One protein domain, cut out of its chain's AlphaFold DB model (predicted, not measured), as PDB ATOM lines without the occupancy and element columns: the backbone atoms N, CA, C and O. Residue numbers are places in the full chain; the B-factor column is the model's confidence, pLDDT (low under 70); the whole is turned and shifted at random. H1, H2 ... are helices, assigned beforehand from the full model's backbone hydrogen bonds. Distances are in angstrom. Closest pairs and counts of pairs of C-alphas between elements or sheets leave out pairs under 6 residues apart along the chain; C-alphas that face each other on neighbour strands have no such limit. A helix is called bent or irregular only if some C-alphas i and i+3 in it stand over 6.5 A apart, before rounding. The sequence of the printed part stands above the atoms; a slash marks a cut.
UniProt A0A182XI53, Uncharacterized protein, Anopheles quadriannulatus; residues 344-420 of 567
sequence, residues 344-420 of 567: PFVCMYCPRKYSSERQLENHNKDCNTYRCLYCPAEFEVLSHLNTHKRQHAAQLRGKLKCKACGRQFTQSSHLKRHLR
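What this domain is: This is residues 344 to 420 of the 567 residues of an uncharacterized protein of Anopheles quadriannulatus (UniProt A0A182XI53). Three separate helices, each preceded by a looped stretch, are strung out one after another in a long, open shape: H1 near one end, the longest helix H2 along the middle, H3 at the other end, and no helix touches another. The loop before H1 and the loop before H2 each fold back on themselves through a short antiparallel pairing. The printed part has 77 residues, with three named helices in the order H1, H2, H3 and no named strand; the class is all helix, though under half of the residues, 36 of 77, are in named elements. The whole is extended, with a radius of gyration of the C-alphas of 18.0 A and spans of 53 by 24 by 17 A.

Where its parts are: Residues 344 to 356 hold no named element. H1 follows, residues 357 to 365, with C-alpha 357 at (-49.317, 17.169, 11.860). H2, residues 382 to 399, is 26.3 A long and begins with C-alpha 382 at (-47.971, -3.589, 12.520). H3, residues 412 to 420, ends with C-alpha 420 at (-17.027, -8.907, -11.569).

How they stand to each other: Residues 345 to 346 pair antiparallel with residues 353 to 354. H1 and H2 are apart. Between them, residues 370 to 371 pair antiparallel with residues 378 to 379. H2 and H3 are apart, and H1 and H3 are apart. In H1, H2 and H3 every O i to N i+4 pair is within hydrogen-bond range, and no helix is bent.

The domain as a whole: The C-alphas of Arg 358 and Ala 404, the two farthest apart, are 54.0 A apart. The printed part has no cut. The links H1 to H2, 16 residues, and H2 to H3, 12 residues, are long. The mean pLDDT of the printed part is 71.6; 24 residues are under 70, among them residues 344 to 352 and residues 393 to 399, which belong to H2.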
ATOM      1  N   PRO A 344     -49.189  17.597   3.338       57.28
ATOM      2  CA  PRO A 344     -47.812  17.168   3.599       57.28
ATOM      3  C   PRO A 344     -47.734  16.023   4.624       57.28
ATOM      4  O   PRO A 344     -46.750  15.288   4.657       57.28
ATOM      5  N   PHE A 345     -48.781  15.827   5.433       59.03
ATOM      6  CA  PHE A 345     -48.846  14.792   6.458       59.03
ATOM      7  C   PHE A 345     -49.636  13.578   5.945       59.03
ATOM      8  O   PHE A 345     -50.853  13.480   6.095       59.03
ATOM      9  N   VAL A 346     -48.940  12.637   5.304       62.00
ATOM     10  CA  VAL A 346     -49.526  11.398   4.760       62.00
ATOM     11  C   VAL A 346     -49.342  10.241   5.743       62.00
ATOM     12  O   VAL A 346     -48.254  10.055   6.290       62.00
ATOM     13  N   CYS A 347     -50.376   9.419   5.948       68.19
ATOM     14  CA  CYS A 347     -50.209   8.179   6.701       68.19
ATOM     15  C   CYS A 347     -49.398   7.161   5.881       68.19
ATOM     16  O   CYS A 347     -49.784   6.794   4.776       68.19
ATOM     17  N   MET A 348     -48.305   6.631   6.439       58.31
ATOM     18  CA  MET A 348     -47.502   5.582   5.782       58.31
ATOM     19  C   MET A 348     -48.203   4.210   5.713       58.31
ATOM     20  O   MET A 348     -47.643   3.260   5.165       58.31
ATOM     21  N   TYR A 349     -49.396   4.094   6.305       61.28
ATOM     22  CA  TYR A 349     -50.082   2.830   6.577       61.28
ATOM     23  C   TYR A 349     -51.503   2.752   6.001       61.28
ATOM     24  O   TYR A 349     -52.012   1.649   5.824       61.28
ATOM     25  N   CYS A 350     -52.126   3.878   5.641       62.06
ATOM     26  CA  CYS A 350     -53.427   3.910   4.976       62.06
ATOM     27  C   CYS A 350     -53.487   5.072   3.956       62.06
ATOM     28  O   CYS A 350     -52.681   5.995   4.042       62.06
ATOM     29  N   PRO A 351     -54.429   5.086   2.992       56.50
ATOM     30  CA  PRO A 351     -54.458   6.093   1.922       56.50
ATOM     31  C   PRO A 351     -54.896   7.504   2.370       56.50
ATOM     32  O   PRO A 351     -55.056   8.387   1.525       56.50
ATOM     33  N   ARG A 352     -55.129   7.736   3.670       60.34
ATOM     34  CA  ARG A 352     -55.567   9.037   4.193       60.34
ATOM     35  C   ARG A 352     -54.396  10.015   4.305       60.34
ATOM     36  O   ARG A 352     -53.286   9.660   4.705       60.34
ATOM     37  N   LYS A 353     -54.682  11.270   3.970       70.31
ATOM     38  CA  LYS A 353     -53.741  12.389   3.990       70.31
ATOM     39  C   LYS A 353     -54.334  13.536   4.813       70.31
ATOM     40  O   LYS A 353     -55.556  13.657   4.891       70.31
ATOM     41  N   TYR A 354     -53.474  14.339   5.432       72.25
ATOM     42  CA  TYR A 354     -53.840  15.310   6.460       72.25
ATOM     43  C   TYR A 354     -53.154  16.659   6.235       72.25
ATOM     44  O   TYR A 354     -52.005  16.721   5.795       72.25
ATOM     45  N   SER A 355     -53.861  17.750   6.540       62.72
ATOM     46  CA  SER A 355     -53.375  19.127   6.336       62.72
ATOM     47  C   SER A 355     -52.652  19.696   7.562       62.72
ATOM     48  O   SER A 355     -52.193  20.832   7.551       62.72
ATOM     49  N   SER A 356     -52.531  18.911   8.637       71.81
ATOM     50  CA  SER A 356     -51.816  19.288   9.855       71.81
ATOM     51  C   SER A 356     -51.236  18.059  10.553       71.81
ATOM     52  O   SER A 356     -51.893  17.020  10.642       71.81
ATOM     53  N   GLU A 357     -50.031  18.202  11.104       70.00
ATOM     54  CA  GLU A 357     -49.317  17.169  11.860       70.00
ATOM     55  C   GLU A 357     -50.184  16.581  12.979       70.00
ATOM     56  O   GLU A 357     -50.366  15.371  13.053       70.00
ATOM     57  N   ARG A 358     -50.857  17.440  13.756       77.75
ATOM     58  CA  ARG A 358     -51.774  17.058  14.846       77.75
ATOM     59  C   ARG A 358     -52.948  16.182  14.381       77.75
ATOM     60  O   ARG A 358     -53.480  15.396  15.165       77.75
ATOM     61  N   GLN A 359     -53.379  16.306  13.122       73.25
ATOM     62  CA  GLN A 359     -54.408  15.429  12.554       73.25
ATOM     63  C   GLN A 359     -53.828  14.051  12.201       73.25
ATOM     64  O   GLN A 359     -54.470  13.041  12.485       73.25
ATOM     65  N   LEU A 360     -52.609  14.002  11.645       76.19
ATOM     66  CA  LEU A 360     -51.889  12.752  11.385       76.19
ATOM     67  C   LEU A 360     -51.518  12.032  12.693       76.19
ATOM     68  O   LEU A 360     -51.714  10.827  12.788       76.19
ATOM     69  N   GLU A 361     -51.051  12.745  13.720       74.88
ATOM     70  CA  GLU A 361     -50.771  12.180  15.047       74.88
ATOM     71  C   GLU A 361     -52.001  11.517  15.665       74.88
ATOM     72  O   GLU A 361     -51.904  10.423  16.217       74.88
ATOM     73  N   ASN A 362     -53.160  12.179  15.600       78.69
ATOM     74  CA  ASN A 362     -54.400  11.621  16.129       78.69
ATOM     75  C   ASN A 362     -54.877  10.441  15.280       78.69
ATOM     76  O   ASN A 362     -55.171   9.387  15.832       78.69
ATOM     77  N   HIS A 363     -54.831  10.554  13.951       79.12
ATOM     78  CA  HIS A 363     -55.115   9.420  13.079       79.12
ATOM     79  C   HIS A 363     -54.210   8.214  13.364       79.12
ATOM     80  O   HIS A 363     -54.718   7.101  13.423       79.12
ATOM     81  N   ASN A 364     -52.909   8.411  13.581       70.38
ATOM     82  CA  ASN A 364     -51.959   7.329  13.849       70.38
ATOM     83  C   ASN A 364     -52.253   6.579  15.164       70.38
ATOM     84  O   ASN A 364     -51.836   5.431  15.292       70.38
ATOM     85  N   LYS A 365     -52.985   7.184  16.112       70.56
ATOM     86  CA  LYS A 365     -53.482   6.515  17.333       70.56
ATOM     87  C   LYS A 365     -54.697   5.624  17.040       70.56
ATOM     88  O   LYS A 365     -54.822   4.563  17.637       70.56
ATOM     89  N   ASP A 366     -55.524   6.024  16.073       66.25
ATOM     90  CA  ASP A 366     -56.748   5.327  15.645       66.25
ATOM     91  C   ASP A 366     -56.546   4.446  14.382       66.25
ATOM     92  O   ASP A 366     -57.504   3.917  13.810       66.25
ATOM     93  N   CYS A 367     -55.310   4.315  13.880       68.31
ATOM     94  CA  CYS A 367     -55.002   3.688  12.589       68.31
ATOM     95  C   CYS A 367     -54.937   2.154  12.678       68.31
ATOM     96  O   CYS A 367     -53.892   1.537  12.477       68.31
ATOM     97  N   ASN A 368     -56.089   1.521  12.903       66.25
ATOM     98  CA  ASN A 368     -56.243   0.064  13.036       66.25
ATOM     99  C   ASN A 368     -56.024  -0.739  11.729       66.25
ATOM    100  O   ASN A 368     -56.398  -1.905  11.649       66.25
ATOM    101  N   THR A 369     -55.457  -0.128  10.681       66.75
ATOM    102  CA  THR A 369     -55.162  -0.786   9.397       66.75
ATOM    103  C   THR A 369     -53.779  -0.380   8.893       66.75
ATOM    104  O   THR A 369     -53.446   0.800   8.811       66.75
ATOM    105  N   TYR A 370     -52.974  -1.383   8.557       70.56
ATOM    106  CA  TYR A 370     -51.590  -1.261   8.121       70.56
ATOM    107  C   TYR A 370     -51.436  -1.912   6.744       70.56
ATOM    108  O   TYR A 370     -51.288  -3.128   6.633       70.56
ATOM    109  N   ARG A 371     -51.487  -1.115   5.676       72.81
ATOM    110  CA  ARG A 371     -51.371  -1.576   4.285       72.81
ATOM    111  C   ARG A 371     -49.915  -1.762   3.854       72.81
ATOM    112  O   ARG A 371     -49.016  -1.043   4.292       72.81
ATOM    113  N   CYS A 372     -49.667  -2.719   2.962       73.94
ATOM    114  CA  CYS A 372     -48.380  -2.850   2.289       73.94
ATOM    115  C   CYS A 372     -48.238  -1.840   1.137       73.94
ATOM    116  O   CYS A 372     -49.160  -1.632   0.356       73.94
ATOM    117  N   LEU A 373     -47.050  -1.249   0.989       68.12
ATOM    118  CA  LEU A 373     -46.728  -0.375  -0.148       68.12
ATOM    119  C   LEU A 373     -46.431  -1.164  -1.440       68.12
ATOM    120  O   LEU A 373     -46.418  -0.587  -2.519       68.12
ATOM    121  N   TYR A 374     -46.194  -2.477  -1.334       69.69
ATOM    122  CA  TYR A 374     -45.758  -3.339  -2.443       69.69
ATOM    123  C   TYR A 374     -46.841  -4.302  -2.962       69.69
ATOM    124  O   TYR A 374     -46.611  -5.000  -3.949       69.69
ATOM    125  N   CYS A 375     -48.002  -4.386  -2.304       75.44
ATOM    126  CA  CYS A 375     -49.159  -5.175  -2.745       75.44
ATOM    127  C   CYS A 375     -50.438  -4.716  -2.006       75.44
ATOM    128  O   CYS A 375     -50.328  -4.009  -1.006       75.44
ATOM    129  N   PRO A 376     -51.657  -5.108  -2.428       71.50
ATOM    130  CA  PRO A 376     -52.902  -4.650  -1.800       71.50
ATOM    131  C   PRO A 376     -53.228  -5.317  -0.445       71.50
ATOM    132  O   PRO A 376     -54.368  -5.244  -0.003       71.50
ATOM    133  N   ALA A 377     -52.269  -5.982   0.211       73.38
ATOM    134  CA  ALA A 377     -52.495  -6.621   1.506       73.38
ATOM    135  C   ALA A 377     -52.591  -5.593   2.646       73.38
ATOM    136  O   ALA A 377     -51.758  -4.689   2.762       73.38
ATOM    137  N   GLU A 378     -53.586  -5.778   3.510       78.88
ATOM    138  CA  GLU A 378     -53.873  -4.945   4.679       78.88
ATOM    139  C   GLU A 378     -53.846  -5.805   5.946       78.88
ATOM    140  O   GLU A 378     -54.262  -6.964   5.935       78.88
ATOM    141  N   PHE A 379     -53.306  -5.248   7.030       78.44
ATOM    142  CA  PHE A 379     -53.065  -5.956   8.285       78.44
ATOM    143  C   PHE A 379     -53.590  -5.139   9.465       78.44
ATOM    144  O   PHE A 379     -53.344  -3.942   9.539       78.44
ATOM    145  N   GLU A 380     -54.244  -5.777  10.430       74.81
ATOM    146  CA  GLU A 380     -54.740  -5.109  11.649       74.81
ATOM    147  C   GLU A 380     -53.615  -4.797  12.656       74.81
ATOM    148  O   GLU A 380     -53.787  -3.999  13.574       74.81
ATOM    149  N   VAL A 381     -52.434  -5.410  12.485       75.50
ATOM    150  CA  VAL A 381     -51.302  -5.300  13.418       75.50
ATOM    151  C   VAL A 381     -49.999  -5.022  12.666       75.50
ATOM    152  O   VAL A 381     -49.631  -5.745  11.736       75.50
ATOM    153  N   LEU A 382     -49.247  -4.012  13.115       73.56
ATOM    154  CA  LEU A 382     -47.971  -3.589  12.520       73.56
ATOM    155  C   LEU A 382     -46.919  -4.716  12.457       73.56
ATOM    156  O   LEU A 382     -46.115  -4.767  11.524       73.56
ATOM    157  N   SER A 383     -46.935  -5.655  13.408       76.75
ATOM    158  CA  SER A 383     -46.066  -6.841  13.398       76.75
ATOM    159  C   SER A 383     -46.326  -7.744  12.185       76.75
ATOM    160  O   SER A 383     -45.369  -8.238  11.587       76.75
ATOM    161  N   HIS A 384     -47.589  -7.907  11.775       80.06
ATOM    162  CA  HIS A 384     -47.979  -8.694  10.604       80.06
ATOM    163  C   HIS A 384     -47.592  -7.990   9.297       80.06
ATOM    164  O   HIS A 384     -47.040  -8.631   8.402       80.06
ATOM    165  N   LEU A 385     -47.747  -6.660   9.214       80.88
ATOM    166  CA  LEU A 385     -47.199  -5.891   8.088       80.88
ATOM    167  C   LEU A 385     -45.667  -6.044   8.003       80.88
ATOM    168  O   LEU A 385     -45.118  -6.213   6.915       80.88
ATOM    169  N   ASN A 386     -44.958  -6.023   9.133       77.56
ATOM    170  CA  ASN A 386     -43.499  -6.134   9.149       77.56
ATOM    171  C   ASN A 386     -42.993  -7.546   8.797       77.56
ATOM    172  O   ASN A 386     -41.993  -7.670   8.085       77.56
ATOM    173  N   THR A 387     -43.675  -8.622   9.207       79.50
ATOM    174  CA  THR A 387     -43.341  -9.982   8.738       79.50
ATOM    175  C   THR A 387     -43.680 -10.172   7.259       79.50
ATOM    176  O   THR A 387     -42.896 -10.784   6.534       79.50
ATOM    177  N   HIS A 388     -44.765  -9.573   6.769       82.19
ATOM    178  CA  HIS A 388     -45.110  -9.551   5.348       82.19
ATOM    179  C   HIS A 388     -44.097  -8.757   4.492       82.19
ATOM    180  O   HIS A 388     -43.630  -9.260   3.469       82.19
ATOM    181  N   LYS A 389     -43.628  -7.580   4.934       75.94
ATOM    182  CA  LYS A 389     -42.535  -6.833   4.268       75.94
ATOM    183  C   LYS A 389     -41.263  -7.685   4.111       75.94
ATOM    184  O   LYS A 389     -40.611  -7.641   3.065       75.94
ATOM    185  N   ARG A 390     -40.940  -8.544   5.091       78.75
ATOM    186  CA  ARG A 390     -39.819  -9.505   4.990       78.75
ATOM    187  C   ARG A 390     -40.022 -10.561   3.891       78.75
ATOM    188  O   ARG A 390     -39.021 -11.054   3.366       78.75
ATOM    189  N   GLN A 391     -41.263 -10.882   3.506       73.69
ATOM    190  CA  GLN A 391     -41.573 -11.778   2.383       73.69
ATOM    191  C   GLN A 391     -41.292 -11.109   1.031       73.69
ATOM    192  O   GLN A 391     -40.640 -11.726   0.190       73.69
ATOM    193  N   HIS A 392     -41.666  -9.838   0.843       74.50
ATOM    194  CA  HIS A 392     -41.270  -9.069  -0.348       74.50
ATOM    195  C   HIS A 392     -39.740  -8.988  -0.482       74.50
ATOM    196  O   HIS A 392     -39.190  -9.291  -1.542       74.50
ATOM    197  N   ALA A 393     -39.026  -8.712   0.615       68.06
ATOM    198  CA  ALA A 393     -37.563  -8.759   0.627       68.06
ATOM    199  C   ALA A 393     -37.007 -10.167   0.310       68.06
ATOM    200  O   ALA A 393     -35.969 -10.294  -0.340       68.06
ATOM    201  N   ALA A 394     -37.684 -11.247   0.721       66.44
ATOM    202  CA  ALA A 394     -37.294 -12.617   0.378       66.44
ATOM    203  C   ALA A 394     -37.512 -12.941  -1.111       66.44
ATOM    204  O   ALA A 394     -36.635 -13.541  -1.733       66.44
ATOM    205  N   GLN A 395     -38.621 -12.490  -1.705       64.38
ATOM    206  CA  GLN A 395     -38.873 -12.591  -3.147       64.38
ATOM    207  C   GLN A 395     -37.808 -11.826  -3.951       64.38
ATOM    208  O   GLN A 395     -37.285 -12.351  -4.936       64.38
ATOM    209  N   LEU A 396     -37.416 -10.630  -3.494       64.19
ATOM    210  CA  LEU A 396     -36.350  -9.837  -4.113       64.19
ATOM    211  C   LEU A 396     -34.988 -10.553  -4.039       64.19
ATOM    212  O   LEU A 396     -34.302 -10.685  -5.053       64.19
ATOM    213  N   ARG A 397     -34.633 -11.131  -2.880       61.41
ATOM    214  CA  ARG A 397     -33.438 -11.989  -2.726       61.41
ATOM    215  C   ARG A 397     -33.467 -13.227  -3.636       61.41
ATOM    216  O   ARG A 397     -32.424 -13.630  -4.145       61.41
ATOM    217  N   GLY A 398     -34.647 -13.785  -3.919       57.78
ATOM    218  CA  GLY A 398     -34.828 -14.866  -4.896       57.78
ATOM    219  C   GLY A 398     -34.508 -14.465  -6.347       57.78
ATOM    220  O   GLY A 398     -34.050 -15.305  -7.127       57.78
ATOM    221  N   LYS A 399     -34.688 -13.182  -6.704       59.75
ATOM    222  CA  LYS A 399     -34.279 -12.617  -8.004       59.75
ATOM    223  C   LYS A 399     -32.763 -12.375  -8.082       59.75
ATOM    224  O   LYS A 399     -32.184 -12.525  -9.157       59.75
ATOM    225  N   LEU A 400     -32.095 -12.099  -6.957       70.19
ATOM    226  CA  LEU A 400     -30.638 -11.886  -6.847       70.19
ATOM    227  C   LEU A 400     -29.810 -13.193  -6.930       70.19
ATOM    228  O   LEU A 400     -28.917 -13.447  -6.118       70.19
ATOM    229  N   LYS A 401     -30.081 -14.029  -7.940       77.88
ATOM    230  CA  LYS A 401     -29.357 -15.280  -8.221       77.88
ATOM    231  C   LYS A 401     -28.398 -15.135  -9.405       77.88
ATOM    232  O   LYS A 401     -28.756 -14.609 -10.456       77.88
ATOM    233  N   CYS A 402     -27.181 -15.654  -9.269       77.44
ATOM    234  CA  CYS A 402     -26.232 -15.714 -10.378       77.44
ATOM    235  C   CYS A 402     -26.643 -16.809 -11.375       77.44
ATOM    236  O   CYS A 402     -26.535 -17.996 -11.060       77.44
ATOM    237  N   LYS A 403     -27.064 -16.427 -12.593       71.12
ATOM    238  CA  LYS A 403     -27.463 -17.377 -13.654       71.12
ATOM    239  C   LYS A 403     -26.372 -18.420 -13.971       71.12
ATOM    240  O   LYS A 403     -26.706 -19.554 -14.278       71.12
ATOM    241  N   ALA A 404     -25.088 -18.069 -13.835       72.19
ATOM    242  CA  ALA A 404     -23.956 -18.941 -14.173       72.19
ATOM    243  C   ALA A 404     -23.548 -19.957 -13.081       72.19
ATOM    244  O   ALA A 404     -22.755 -20.853 -13.357       72.19
ATOM    245  N   CYS A 405     -24.029 -19.826 -11.837       79.88
ATOM    246  CA  CYS A 405     -23.657 -20.746 -10.747       79.88
ATOM    247  C   CYS A 405     -24.795 -21.086  -9.763       79.88
ATOM    248  O   CYS A 405     -24.558 -21.747  -8.753       79.88
ATOM    249  N   GLY A 406     -26.015 -20.593 -10.002       74.31
ATOM    250  CA  GLY A 406     -27.199 -20.808  -9.160       74.31
ATOM    251  C   GLY A 406     -27.189 -20.097  -7.798       74.31
ATOM    252  O   GLY A 406     -28.228 -20.020  -7.144       74.31
ATOM    253  N   ARG A 407     -26.045 -19.555  -7.355       75.12
ATOM    254  CA  ARG A 407     -25.882 -18.967  -6.018       75.12
ATOM    255  C   ARG A 407     -26.741 -17.708  -5.853       75.12
ATOM    256  O   ARG A 407     -26.657 -16.786  -6.664       75.12
ATOM    257  N   GLN A 408     -27.546 -17.685  -4.794       79.25
ATOM    258  CA  GLN A 408     -28.340 -16.531  -4.366       79.25
ATOM    259  C   GLN A 408     -27.501 -15.581  -3.501       79.25
ATOM    260  O   GLN A 408     -26.584 -16.017  -2.799       79.25
ATOM    261  N   PHE A 409     -27.828 -14.289  -3.543       75.62
ATOM    262  CA  PHE A 409     -27.166 -13.230  -2.783       75.62
ATOM    263  C   PHE A 409     -28.200 -12.348  -2.079       75.62
ATOM    264  O   PHE A 409     -29.277 -12.087  -2.605       75.62
ATOM    265  N   THR A 410     -27.866 -11.858  -0.885       67.00
ATOM    266  CA  THR A 410     -28.756 -10.994  -0.092       67.00
ATOM    267  C   THR A 410     -28.838  -9.555  -0.604       67.00
ATOM    268  O   THR A 410     -29.806  -8.874  -0.291       67.00
ATOM    269  N   GLN A 411     -27.849  -9.101  -1.383       71.19
ATOM    270  CA  GLN A 411     -27.703  -7.720  -1.855       71.19
ATOM    271  C   GLN A 411     -27.229  -7.659  -3.319       71.19
ATOM    272  O   GLN A 411     -26.417  -8.481  -3.763       71.19
ATOM    273  N   SER A 412     -27.681  -6.632  -4.048       71.19
ATOM    274  CA  SER A 412     -27.302  -6.351  -5.444       71.19
ATOM    275  C   SER A 412     -25.792  -6.118  -5.594       71.19
ATOM    276  O   SER A 412     -25.144  -6.675  -6.484       71.19
ATOM    277  N   SER A 413     -25.201  -5.377  -4.650       76.00
ATOM    278  CA  SER A 413     -23.757  -5.139  -4.499       76.00
ATOM    279  C   SER A 413     -22.928  -6.435  -4.539       76.00
ATOM    280  O   SER A 413     -21.899  -6.510  -5.221       76.00
ATOM    281  N   HIS A 414     -23.399  -7.482  -3.855       77.00
ATOM    282  CA  HIS A 414     -22.725  -8.767  -3.706       77.00
ATOM    283  C   HIS A 414     -22.815  -9.640  -4.954       77.00
ATOM    284  O   HIS A 414     -21.787 -10.181  -5.369       77.00
ATOM    285  N   LEU A 415     -23.972  -9.690  -5.619       77.94
ATOM    286  CA  LEU A 415     -24.090 -10.322  -6.936       77.94
ATOM    287  C   LEU A 415     -23.203  -9.602  -7.968       77.94
ATOM    288  O   LEU A 415     -22.377 -10.236  -8.628       77.94
ATOM    289  N   LYS A 416     -23.270  -8.264  -8.030       74.75
ATOM    290  CA  LYS A 416     -22.412  -7.428  -8.890       74.75
ATOM    291  C   LYS A 416     -20.918  -7.629  -8.578       74.75
ATOM    292  O   LYS A 416     -20.093  -7.541  -9.485       74.75
ATOM    293  N   ARG A 417     -20.521  -7.888  -7.324       77.69
ATOM    294  CA  ARG A 417     -19.131  -8.226  -6.933       77.69
ATOM    295  C   ARG A 417     -18.726  -9.631  -7.398       77.69
ATOM    296  O   ARG A 417     -17.654  -9.776  -7.973       77.69
ATOM    297  N   HIS A 418     -19.579 -10.631  -7.191       80.00
ATOM    298  CA  HIS A 418     -19.346 -12.030  -7.574       80.00
ATOM    299  C   HIS A 418     -19.228 -12.238  -9.095       80.00
ATOM    300  O   HIS A 418     -18.383 -13.014  -9.543       80.00
ATOM    301  N   LEU A 419     -20.026 -11.510  -9.884       73.12
ATOM    302  CA  LEU A 419     -19.915 -11.487 -11.345       73.12
ATOM    303  C   LEU A 419     -18.600 -10.822 -11.791       73.12
ATOM    304  O   LEU A 419     -17.853 -11.397 -12.580       73.12
ATOM    305  N   ARG A 420     -18.263  -9.648 -11.231       72.81
ATOM    306  CA  ARG A 420     -17.027  -8.907 -11.569       72.81
ATOM    307  C   ARG A 420     -15.732  -9.613 -11.158       72.81
ATOM    308  O   ARG A 420     -14.706  -9.349 -11.770       72.81
TER     309      ARG A 420